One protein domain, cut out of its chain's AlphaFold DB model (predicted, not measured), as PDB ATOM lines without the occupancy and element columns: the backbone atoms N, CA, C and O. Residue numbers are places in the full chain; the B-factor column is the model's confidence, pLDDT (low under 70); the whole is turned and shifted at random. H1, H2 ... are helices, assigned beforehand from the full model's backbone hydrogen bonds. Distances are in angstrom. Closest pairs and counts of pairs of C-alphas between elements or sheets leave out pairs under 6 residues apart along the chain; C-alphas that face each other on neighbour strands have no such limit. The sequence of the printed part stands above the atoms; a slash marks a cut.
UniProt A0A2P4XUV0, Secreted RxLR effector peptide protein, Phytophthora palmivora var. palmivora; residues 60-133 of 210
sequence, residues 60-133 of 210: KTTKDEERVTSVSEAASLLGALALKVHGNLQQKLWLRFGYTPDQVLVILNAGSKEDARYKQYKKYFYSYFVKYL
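What this domain is: This is residues 60 to 133 of the 210 residues of the protein "Secreted RxLR effector peptide protein" of Phytophthora palmivora var. palmivora (UniProt A0A2P4XUV0). A helical hairpin of H3 and H4 is the core of this small domain; H1 packs on H3, and H2 packs on the last part of H4, with the unnamed residues 60 to 70 as a tail at one end of the longest axis. H4 is the longest helix and runs past H3 in the opposite direction, while H1 and H2 come near each other at one corner. The printed part has 74 residues with four named helices, in the order H1, H2, H3, H4, and no named strand, and its class is all helix. It is compact, with a radius of gyration of the C-alphas of 12.6 A, and its C-alphas span 41 by 29 by 19 A along the three main axes.

How they stand to each other: Start at H4, residues 116 to 131, and then find H3, residues 101 to 108. The two touch and form a helical hairpin, at a shallow tilt of 27 degrees, opposite ways; their closest C-alphas, those of Pro 101 and Phe 125, are 5.5 A apart. Next find H2, residues 88 to 96, which touches H4 at residues 124 to 131 alone. Their closest C-alphas, those of Leu 95 and Tyr 128, are 6.3 A apart, and they run the same way at a steep tilt of 40 degrees. Then turn to H1, residues 71 to 82, which touches H3 at a steep tilt of 48 degrees, the same way; the closest C-alphas, those of Ala 75 and Ile 107, are 6.7 A apart. H1 and H2 are close but not clearly touching, with the closest C-alphas, those of Ala 82 and Gln 90, 7.4 A apart. H2 and H3 are also close but not clearly touching, with the closest C-alphas, those of Trp 94 and Val 104, 7.8 A apart. H1 and H4 are apart. Of the three touching pairs one is at a shallow tilt, and the helix packing is mostly crossed, but only just. In H1, H2, H3 and H4 every O i to N i+4 pair is within hydrogen-bond range.

Where its parts are: Find C-alpha 116 at (50.905, -18.909, -43.101); from there H4 runs 22.9 A to C-alpha 131 at (36.154, -35.479, -37.343). Go back to C-alpha 71 at (56.080, -40.784, -37.370), where H1 begins, and follow it over 15.3 A to C-alpha 82. H2 measures 12.4 A from C-alpha 88 to C-alpha 96, and H3 measures 10.4 A from C-alpha 101 to C-alpha 108.

The domain as a whole: Look for the two C-alphas farthest apart at Thr 61 and Glu 114, 41.9 A from each other. The printed part has no cut. The links from H1 to H2 and from H2 to H3 are tight, and the link from H3 to H4, with 7 residues, is short. The mean pLDDT of the printed part is 72.1, and the model's confidence is low, under 70, at residues 60 to 88 and at residue 111.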
ATOM      1  N   LYS A  60      51.627 -52.398 -45.385       53.09
ATOM      2  CA  LYS A  60      50.747 -53.171 -44.487       53.09
ATOM      3  C   LYS A  60      50.919 -54.681 -44.665       53.09
ATOM      4  O   LYS A  60      50.874 -55.415 -43.690       53.09
ATOM      5  N   THR A  61      51.235 -55.159 -45.871       51.41
ATOM      6  CA  THR A  61      51.598 -56.575 -46.083       51.41
ATOM      7  C   THR A  61      52.880 -57.013 -45.356       51.41
ATOM      8  O   THR A  61      53.206 -58.196 -45.376       51.41
ATOM      9  N   THR A  62      53.590 -56.096 -44.682       52.84
ATOM     10  CA  THR A  62      54.748 -56.411 -43.831       52.84
ATOM     11  C   THR A  62      54.505 -56.255 -42.321       52.84
ATOM     12  O   THR A  62      55.314 -56.784 -41.559       52.84
ATOM     13  N   LYS A  63      53.417 -55.602 -41.863       46.34
ATOM     14  CA  LYS A  63      53.031 -55.472 -40.437       46.34
ATOM     15  C   LYS A  63      51.522 -55.221 -40.264       46.34
ATOM     16  O   LYS A  63      50.961 -54.366 -40.950       46.34
ATOM     17  N   ASP A  64      50.916 -55.937 -39.314       43.94
ATOM     18  CA  ASP A  64      49.491 -55.874 -38.953       43.94
ATOM     19  C   ASP A  64      49.005 -54.469 -38.528       43.94
ATOM     20  O   ASP A  64      49.777 -53.562 -38.226       43.94
ATOM     21  N   GLU A  65      47.685 -54.306 -38.565       46.97
ATOM     22  CA  GLU A  65      46.955 -53.180 -39.148       46.97
ATOM     23  C   GLU A  65      46.784 -51.867 -38.340       46.97
ATOM     24  O   GLU A  65      46.792 -51.842 -37.118       46.97
ATOM     25  N   GLU A  66      46.430 -50.819 -39.108       51.09
ATOM     26  CA  GLU A  66      45.539 -49.687 -38.774       51.09
ATOM     27  C   GLU A  66      46.165 -48.455 -38.071       51.09
ATOM     28  O   GLU A  66      46.557 -48.481 -36.912       51.09
ATOM     29  N   ARG A  67      46.176 -47.321 -38.798       53.91
ATOM     30  CA  ARG A  67      46.913 -46.048 -38.572       53.91
ATOM     31  C   ARG A  67      48.362 -46.068 -39.067       53.91
ATOM     32  O   ARG A  67      49.075 -47.058 -38.949       53.91
ATOM     33  N   VAL A  68      48.814 -44.934 -39.619       54.75
ATOM     34  CA  VAL A  68      50.251 -44.696 -39.820       54.75
ATOM     35  C   VAL A  68      50.844 -44.465 -38.433       54.75
ATOM     36  O   VAL A  68      50.844 -43.352 -37.909       54.75
ATOM     37  N   THR A  69      51.234 -45.559 -37.789       52.12
ATOM     38  CA  THR A  69      51.674 -45.594 -36.391       52.12
ATOM     39  C   THR A  69      53.091 -45.060 -36.219       52.12
ATOM     40  O   THR A  69      53.407 -44.530 -35.154       52.12
ATOM     41  N   SER A  70      53.942 -45.116 -37.252       56.09
ATOM     42  CA  SER A  70      55.288 -44.545 -37.184       56.09
ATOM     43  C   SER A  70      55.350 -43.133 -37.780       56.09
ATOM     44  O   SER A  70      55.004 -42.881 -38.936       56.09
ATOM     45  N   VAL A  71      55.842 -42.185 -36.976       49.34
ATOM     46  CA  VAL A  71      56.080 -40.784 -37.370       49.34
ATOM     47  C   VAL A  71      57.018 -40.691 -38.588       49.34
ATOM     48  O   VAL A  71      56.898 -39.762 -39.384       49.34
ATOM     49  N   SER A  72      57.908 -41.672 -38.783       55.47
ATOM     50  CA  SER A  72      58.824 -41.747 -39.927       55.47
ATOM     51  C   SER A  72      58.135 -42.124 -41.239       55.47
ATOM     52  O   SER A  72      58.378 -41.466 -42.245       55.47
ATOM     53  N   GLU A  73      57.244 -43.123 -41.256       59.78
ATOM     54  CA  GLU A  73      56.490 -43.487 -42.470       59.78
ATOM     55  C   GLU A  73      55.513 -42.373 -42.855       59.78
ATOM     56  O   GLU A  73      55.395 -42.012 -44.027       59.78
ATOM     57  N   ALA A  74      54.892 -41.765 -41.841       52.84
ATOM     58  CA  ALA A  74      54.081 -40.561 -41.945       52.84
ATOM     59  C   ALA A  74      54.844 -39.400 -42.604       52.84
ATOM     60  O   ALA A  74      54.355 -38.790 -43.558       52.84
ATOM     61  N   ALA A  75      56.054 -39.108 -42.122       53.22
ATOM     62  CA  ALA A  75      56.890 -38.026 -42.628       53.22
ATOM     63  C   ALA A  75      57.448 -38.305 -44.034       53.22
ATOM     64  O   ALA A  75      57.513 -37.381 -44.841       53.22
ATOM     65  N   SER A  76      57.806 -39.548 -44.370       61.25
ATOM     66  CA  SER A  76      58.284 -39.908 -45.715       61.25
ATOM     67  C   SER A  76      57.167 -39.854 -46.760       61.25
ATOM     68  O   SER A  76      57.353 -39.260 -47.825       61.25
ATOM     69  N   LEU A  77      55.988 -40.405 -46.444       55.81
ATOM     70  CA  LEU A  77      54.823 -40.338 -47.326       55.81
ATOM     71  C   LEU A  77      54.371 -38.888 -47.510       55.81
ATOM     72  O   LEU A  77      54.165 -38.449 -48.641       55.81
ATOM     73  N   LEU A  78      54.281 -38.106 -46.430       55.47
ATOM     74  CA  LEU A  78      53.857 -36.710 -46.525       55.47
ATOM     75  C   LEU A  78      54.924 -35.759 -47.056       55.47
ATOM     76  O   LEU A  78      54.554 -34.793 -47.717       55.47
ATOM     77  N   GLY A  79      56.211 -36.028 -46.858       58.78
ATOM     78  CA  GLY A  79      57.300 -35.280 -47.490       58.78
ATOM     79  C   GLY A  79      57.250 -35.390 -49.015       58.78
ATOM     80  O   GLY A  79      57.369 -34.385 -49.713       58.78
ATOM     81  N   ALA A  80      56.945 -36.581 -49.542       53.88
ATOM     82  CA  ALA A  80      56.714 -36.784 -50.974       53.88
ATOM     83  C   ALA A  80      55.429 -36.091 -51.490       53.88
ATOM     84  O   ALA A  80      55.349 -35.727 -52.666       53.88
ATOM     85  N   LEU A  81      54.431 -35.882 -50.619       50.44
ATOM     86  CA  LEU A  81      53.113 -35.315 -50.951       50.44
ATOM     87  C   LEU A  81      53.028 -33.787 -50.798       50.44
ATOM     88  O   LEU A  81      52.384 -33.126 -51.616       50.44
ATOM     89  N   ALA A  82      53.685 -33.213 -49.787       50.56
ATOM     90  CA  ALA A  82      53.741 -31.774 -49.526       50.56
ATOM     91  C   ALA A  82      54.402 -31.003 -50.680       50.56
ATOM     92  O   ALA A  82      54.087 -29.840 -50.905       50.56
ATOM     93  N   LEU A  83      55.253 -31.676 -51.459       50.97
ATOM     94  CA  LEU A  83      55.894 -31.113 -52.646       50.97
ATOM     95  C   LEU A  83      54.966 -31.031 -53.874       50.97
ATOM     96  O   LEU A  83      55.293 -30.321 -54.821       50.97
ATOM     97  N   LYS A  84      53.819 -31.732 -53.895       50.56
ATOM     98  CA  LYS A  84      52.954 -31.840 -55.093       50.56
ATOM     99  C   LYS A  84      51.539 -31.281 -54.934       50.56
ATOM    100  O   LYS A  84      50.833 -31.141 -55.932       50.56
ATOM    101  N   VAL A  85      51.101 -30.946 -53.721       58.00
ATOM    102  CA  VAL A  85      49.707 -30.559 -53.446       58.00
ATOM    103  C   VAL A  85      49.643 -29.290 -52.606       58.00
ATOM    104  O   VAL A  85      50.263 -29.216 -51.554       58.00
ATOM    105  N   HIS A  86      48.853 -28.310 -53.051       57.31
ATOM    106  CA  HIS A  86      48.664 -27.035 -52.357       57.31
ATOM    107  C   HIS A  86      47.256 -26.941 -51.736       57.31
ATOM    108  O   HIS A  86      46.281 -27.469 -52.274       57.31
ATOM    109  N   GLY A  87      47.132 -26.232 -50.610       65.69
ATOM    110  CA  GLY A  87      45.846 -25.767 -50.075       65.69
ATOM    111  C   GLY A  87      44.949 -26.833 -49.426       65.69
ATOM    112  O   GLY A  87      45.407 -27.722 -48.708       65.69
ATOM    113  N   ASN A  88      43.629 -26.714 -49.636       68.44
ATOM    114  CA  ASN A  88      42.596 -27.524 -48.963       68.44
ATOM    115  C   ASN A  88      42.713 -29.034 -49.240       68.44
ATOM    116  O   ASN A  88      42.257 -29.842 -48.430       68.44
ATOM    117  N   LEU A  89      43.308 -29.424 -50.369       74.00
ATOM    118  CA  LEU A  89      43.446 -30.827 -50.756       74.00
ATOM    119  C   LEU A  89      44.389 -31.592 -49.818       74.00
ATOM    120  O   LEU A  89      44.096 -32.716 -49.413       74.00
ATOM    121  N   GLN A  90      45.477 -30.938 -49.413       76.88
ATOM    122  CA  GLN A  90      46.462 -31.483 -48.484       76.88
ATOM    123  C   GLN A  90      45.822 -31.790 -47.121       76.88
ATOM    124  O   GLN A  90      45.974 -32.888 -46.591       76.88
ATOM    125  N   GLN A  91      45.009 -30.860 -46.604       80.94
ATOM    126  CA  GLN A  91      44.283 -31.042 -45.342       80.94
ATOM    127  C   GLN A  91      43.286 -32.202 -45.405       80.94
ATOM    128  O   GLN A  91      43.188 -32.980 -44.457       80.94
ATOM    129  N   LYS A  92      42.566 -32.355 -46.525       81.12
ATOM    130  CA  LYS A  92      41.629 -33.473 -46.719       81.12
ATOM    131  C   LYS A  92      42.341 -34.826 -46.690       81.12
ATOM    132  O   LYS A  92      41.813 -35.761 -46.095       81.12
ATOM    133  N   LEU A  93      43.529 -34.928 -47.290       78.75
ATOM    134  CA  LEU A  93      44.340 -36.147 -47.237       78.75
ATOM    135  C   LEU A  93      44.817 -36.426 -45.808       78.75
ATOM    136  O   LEU A  93      44.606 -37.530 -45.314       78.75
ATOM    137  N   TRP A  94      45.360 -35.425 -45.108       82.88
ATOM    138  CA  TRP A  94      45.773 -35.581 -43.709       82.88
ATOM    139  C   TRP A  94      44.636 -36.069 -42.811       82.88
ATOM    140  O   TRP A  94      44.819 -36.987 -42.017       82.88
ATOM    141  N   LEU A  95      43.442 -35.483 -42.953       85.50
ATOM    142  CA  LEU A  95      42.260 -35.924 -42.217       85.50
ATOM    143  C   LEU A  95      41.835 -37.331 -42.620       85.50
ATOM    144  O   LEU A  95      41.346 -38.073 -41.780       85.50
ATOM    145  N   ARG A  96      41.936 -37.706 -43.898       80.06
ATOM    146  CA  ARG A  96      41.512 -39.034 -44.358       80.06
ATOM    147  C   ARG A  96      42.412 -40.142 -43.827       80.06
ATOM    148  O   ARG A  96      41.887 -41.165 -43.412       80.06
ATOM    149  N   PHE A  97      43.717 -39.907 -43.788       75.69
ATOM    150  CA  PHE A  97      44.700 -40.869 -43.287       75.69
ATOM    151  C   PHE A  97      44.920 -40.804 -41.767       75.69
ATOM    152  O   PHE A  97      45.709 -41.581 -41.242       75.69
ATOM    153  N   GLY A  98      44.219 -39.913 -41.057       77.81
ATOM    154  CA  GLY A  98      44.237 -39.864 -39.593       77.81
ATOM    155  C   GLY A  98      45.533 -39.332 -38.986       77.81
ATOM    156  O   GLY A  98      45.889 -39.743 -37.887       77.81
ATOM    157  N   TYR A  99      46.232 -38.429 -39.678       81.81
ATOM    158  CA  TYR A  99      47.423 -37.780 -39.126       81.81
ATOM    159  C   TYR A  99      47.067 -36.954 -37.889       81.81
ATOM    160  O   TYR A  99      46.079 -36.229 -37.896       81.81
ATOM    161  N   THR A 100      47.854 -37.035 -36.822       84.56
ATOM    162  CA  THR A 100      47.576 -36.233 -35.625       84.56
ATOM    163  C   THR A 100      47.993 -34.775 -35.844       84.56
ATOM    164  O   THR A 100      48.858 -34.487 -36.684       84.56
ATOM    165  N   PRO A 101      47.424 -33.817 -35.089       87.94
ATOM    166  CA  PRO A 101      47.870 -32.434 -35.158       87.94
ATOM    167  C   PRO A 101      49.377 -32.286 -34.921       87.94
ATOM    168  O   PRO A 101      50.023 -31.538 -35.649       87.94
ATOM    169  N   ASP A 102      49.961 -33.037 -33.988       82.56
ATOM    170  CA  ASP A 102      51.400 -32.973 -33.707       82.56
ATOM    171  C   ASP A 102      52.246 -33.411 -34.906       82.56
ATOM    172  O   ASP A 102      53.202 -32.727 -35.277       82.56
ATOM    173  N   GLN A 103      51.850 -34.491 -35.588       82.88
ATOM    174  CA  GLN A 103      52.502 -34.923 -36.828       82.88
ATOM    175  C   GLN A 103      52.418 -33.833 -37.903       82.88
ATOM    176  O   GLN A 103      53.417 -33.506 -38.544       82.88
ATOM    177  N   VAL A 104      51.244 -33.224 -38.086       83.81
ATOM    178  CA  VAL A 104      51.061 -32.156 -39.082       83.81
ATOM    179  C   VAL A 104      51.841 -30.891 -38.720       83.81
ATOM    180  O   VAL A 104      52.361 -30.226 -39.617       83.81
ATOM    181  N   LEU A 105      51.980 -30.566 -37.433       83.25
ATOM    182  CA  LEU A 105      52.785 -29.435 -36.975       83.25
ATOM    183  C   LEU A 105      54.265 -29.619 -37.337       83.25
ATOM    184  O   LEU A 105      54.877 -28.692 -37.873       83.25
ATOM    185  N   VAL A 106      54.809 -30.820 -37.107       81.25
ATOM    186  CA  VAL A 106      56.184 -31.185 -37.492       81.25
ATOM    187  C   VAL A 106      56.374 -31.066 -39.004       81.25
ATOM    188  O   VAL A 106      57.342 -30.465 -39.461       81.25
ATOM    189  N   ILE A 107      55.423 -31.575 -39.788       77.38
ATOM    190  CA  ILE A 107      55.487 -31.573 -41.258       77.38
ATOM    191  C   ILE A 107      55.451 -30.161 -41.830       77.38
ATOM    192  O   ILE A 107      56.193 -29.838 -42.756       77.38
ATOM    193  N   LEU A 108      54.582 -29.310 -41.287       80.19
ATOM    194  CA  LEU A 108      54.499 -27.917 -41.706       80.19
ATOM    195  C   LEU A 108      55.729 -27.116 -41.272       80.19
ATOM    196  O   LEU A 108      56.022 -26.091 -41.890       80.19
ATOM    197  N   ASN A 109      56.448 -27.575 -40.244       82.75
ATOM    198  CA  ASN A 109      57.610 -26.900 -39.674       82.75
ATOM    199  C   ASN A 109      57.325 -25.402 -39.448       82.75
ATOM    200  O   ASN A 109      58.039 -24.514 -39.928       82.75
ATOM    201  N   ALA A 110      56.184 -25.119 -38.815       77.50
ATOM    202  CA  ALA A 110      55.715 -23.760 -38.602       77.50
ATOM    203  C   ALA A 110      56.553 -23.091 -37.502       77.50
ATOM    204  O   ALA A 110      56.439 -23.440 -36.330       77.50
ATOM    205  N   GLY A 111      57.393 -22.127 -37.888       68.19
ATOM    206  CA  GLY A 111      58.347 -21.489 -36.974       68.19
ATOM    207  C   GLY A 111      57.745 -20.418 -36.055       68.19
ATOM    208  O   GLY A 111      58.335 -20.096 -35.029       68.19
ATOM    209  N   SER A 112      56.580 -19.857 -36.398       80.31
ATOM    210  CA  SER A 112      55.882 -18.858 -35.572       80.31
ATOM    211  C   SER A 112      54.364 -18.929 -35.759       80.31
ATOM    212  O   SER A 112      53.875 -19.506 -36.731       80.31
ATOM    213  N   LYS A 113      53.605 -18.315 -34.840       79.94
ATOM    214  CA  LYS A 113      52.129 -18.294 -34.868       79.94
ATOM    215  C   LYS A 113      51.552 -17.396 -35.969       79.94
ATOM    216  O   LYS A 113      50.380 -17.523 -36.328       79.94
ATOM    217  N   GLU A 114      52.365 -16.493 -36.494       82.06
ATOM    218  CA  GLU A 114      52.026 -15.515 -37.525       82.06
ATOM    219  C   GLU A 114      52.233 -16.083 -38.939       82.06
ATOM    220  O   GLU A 114      51.640 -15.580 -39.898       82.06
ATOM    221  N   ASP A 115      53.015 -17.161 -39.056       82.25
ATOM    222  CA  ASP A 115      53.316 -17.859 -40.304       82.25
ATOM    223  C   ASP A 115      52.032 -18.399 -40.970       82.25
ATOM    224  O   ASP A 115      51.127 -18.942 -40.323       82.25
ATOM    225  N   ALA A 116      51.960 -18.297 -42.299       84.50
ATOM    226  CA  ALA A 116      50.905 -18.909 -43.101       84.50
ATOM    227  C   ALA A 116      50.788 -20.423 -42.838       84.50
ATOM    228  O   ALA A 116      49.676 -20.956 -42.783       84.50
ATOM    229  N   ARG A 117      51.916 -21.097 -42.583       83.50
ATOM    230  CA  ARG A 117      51.967 -22.522 -42.225       83.50
ATOM    231  C   ARG A 117      51.290 -22.794 -40.885       83.50
ATOM    232  O   ARG A 117      50.530 -23.751 -40.769       83.50
ATOM    233  N   TYR A 118      51.447 -21.909 -39.899       84.50
ATOM    234  CA  TYR A 118      50.733 -22.038 -38.627       84.50
ATOM    235  C   TYR A 118      49.233 -21.774 -38.775       84.50
ATOM    236  O   TYR A 118      48.416 -22.454 -38.154       84.50
ATOM    237  N   LYS A 119      48.828 -20.835 -39.638       87.25
ATOM    238  CA  LYS A 119      47.402 -20.636 -39.964       87.25
ATOM    239  C   LYS A 119      46.799 -21.892 -40.604       87.25
ATOM    240  O   LYS A 119      45.690 -22.289 -40.240       87.25
ATOM    241  N   GLN A 120      47.538 -22.542 -41.506       85.38
ATOM    242  CA  GLN A 120      47.145 -23.815 -42.111       85.38
ATOM    243  C   GLN A 120      47.033 -24.929 -41.060       85.38
ATOM    244  O   GLN A 120      46.024 -25.638 -41.044       85.38
ATOM    245  N   TYR A 121      48.016 -25.038 -40.163       87.75
ATOM    246  CA  TYR A 121      47.990 -25.958 -39.026       87.75
ATOM    247  C   TYR A 121      46.767 -25.721 -38.135       87.75
ATOM    248  O   TYR A 121      46.019 -26.650 -37.858       87.75
ATOM    249  N   LYS A 122      46.500 -24.471 -37.744       89.69
ATOM    250  CA  LYS A 122      45.373 -24.122 -36.871       89.69
ATOM    251  C   LYS A 122      44.035 -24.532 -37.483       89.69
ATOM    252  O   LYS A 122      43.181 -25.057 -36.778       89.69
ATOM    253  N   LYS A 123      43.846 -24.306 -38.788       89.50
ATOM    254  CA  LYS A 123      42.644 -24.766 -39.500       89.50
ATOM    255  C   LYS A 123      42.524 -26.291 -39.432       89.50
ATOM    256  O   LYS A 123      41.465 -26.797 -39.076       89.50
ATOM    257  N   TYR A 124      43.616 -26.998 -39.722       90.56
ATOM    258  CA  TYR A 124      43.661 -28.456 -39.667       90.56
ATOM    259  C   TYR A 124      43.371 -29.012 -38.265       90.56
ATOM    260  O   TYR A 124      42.558 -29.922 -38.143       90.56
ATOM    261  N   PHE A 125      43.971 -28.428 -37.223       91.69
ATOM    262  CA  PHE A 125      43.796 -28.814 -35.821       91.69
ATOM    263  C   PHE A 125      42.312 -28.915 -35.456       91.69
ATOM    264  O   PHE A 125      41.853 -29.956 -34.997       91.69
ATOM    265  N   TYR A 126      41.527 -27.869 -35.729       92.06
ATOM    266  CA  TYR A 126      40.098 -27.906 -35.418       92.06
ATOM    267  C   TYR A 126      39.342 -28.902 -36.297       92.06
ATOM    268  O   TYR A 126      38.498 -29.630 -35.784       92.06
ATOM    269  N   SER A 127      39.656 -29.000 -37.594       91.31
ATOM    270  CA  SER A 127      39.024 -30.001 -38.465       91.31
ATOM    271  C   SER A 127      39.293 -31.440 -38.014       91.31
ATOM    272  O   SER A 127      38.422 -32.293 -38.173       91.31
ATOM    273  N   TYR A 128      40.462 -31.708 -37.430       91.56
ATOM    274  CA  TYR A 128      40.809 -33.011 -36.871       91.56
ATOM    275  C   TYR A 128      39.878 -33.371 -35.711       91.56
ATOM    276  O   TYR A 128      39.185 -34.382 -35.781       91.56
ATOM    277  N   PHE A 129      39.752 -32.494 -34.714       91.44
ATOM    278  CA  PHE A 129      38.874 -32.740 -33.563       91.44
ATOM    279  C   PHE A 129      37.377 -32.669 -33.887       91.44
ATOM    280  O   PHE A 129      36.565 -33.177 -33.114       91.44
ATOM    281  N   VAL A 130      36.984 -32.045 -34.999       91.12
ATOM    282  CA  VAL A 130      35.609 -32.136 -35.518       91.12
ATOM    283  C   VAL A 130      35.323 -33.531 -36.073       91.12
ATOM    284  O   VAL A 130      34.218 -34.036 -35.899       91.12
ATOM    285  N   LYS A 131      36.303 -34.154 -36.736       89.19
ATOM    286  CA  LYS A 131      36.154 -35.479 -37.343       89.19
ATOM    287  C   LYS A 131      36.279 -36.610 -36.320       89.19
ATOM    288  O   LYS A 131      35.481 -37.541 -36.358       89.19
ATOM    289  N   TYR A 132      37.276 -36.533 -35.446       86.75
ATOM    290  CA  TYR A 132      37.587 -37.555 -34.449       86.75
ATOM    291  C   TYR A 132      37.064 -37.100 -33.084       86.75
ATOM    292  O   TYR A 132      37.687 -36.304 -32.378       86.75
ATOM    293  N   LEU A 133      35.828 -37.504 -32.776       84.31
ATOM    294  CA  LEU A 133      35.083 -36.990 -31.622       84.31
ATOM    295  C   LEU A 133      35.556 -37.567 -30.285       84.31
ATOM    296  O   LEU A 133      35.429 -36.899 -29.256       84.31
TER     297      LEU A 133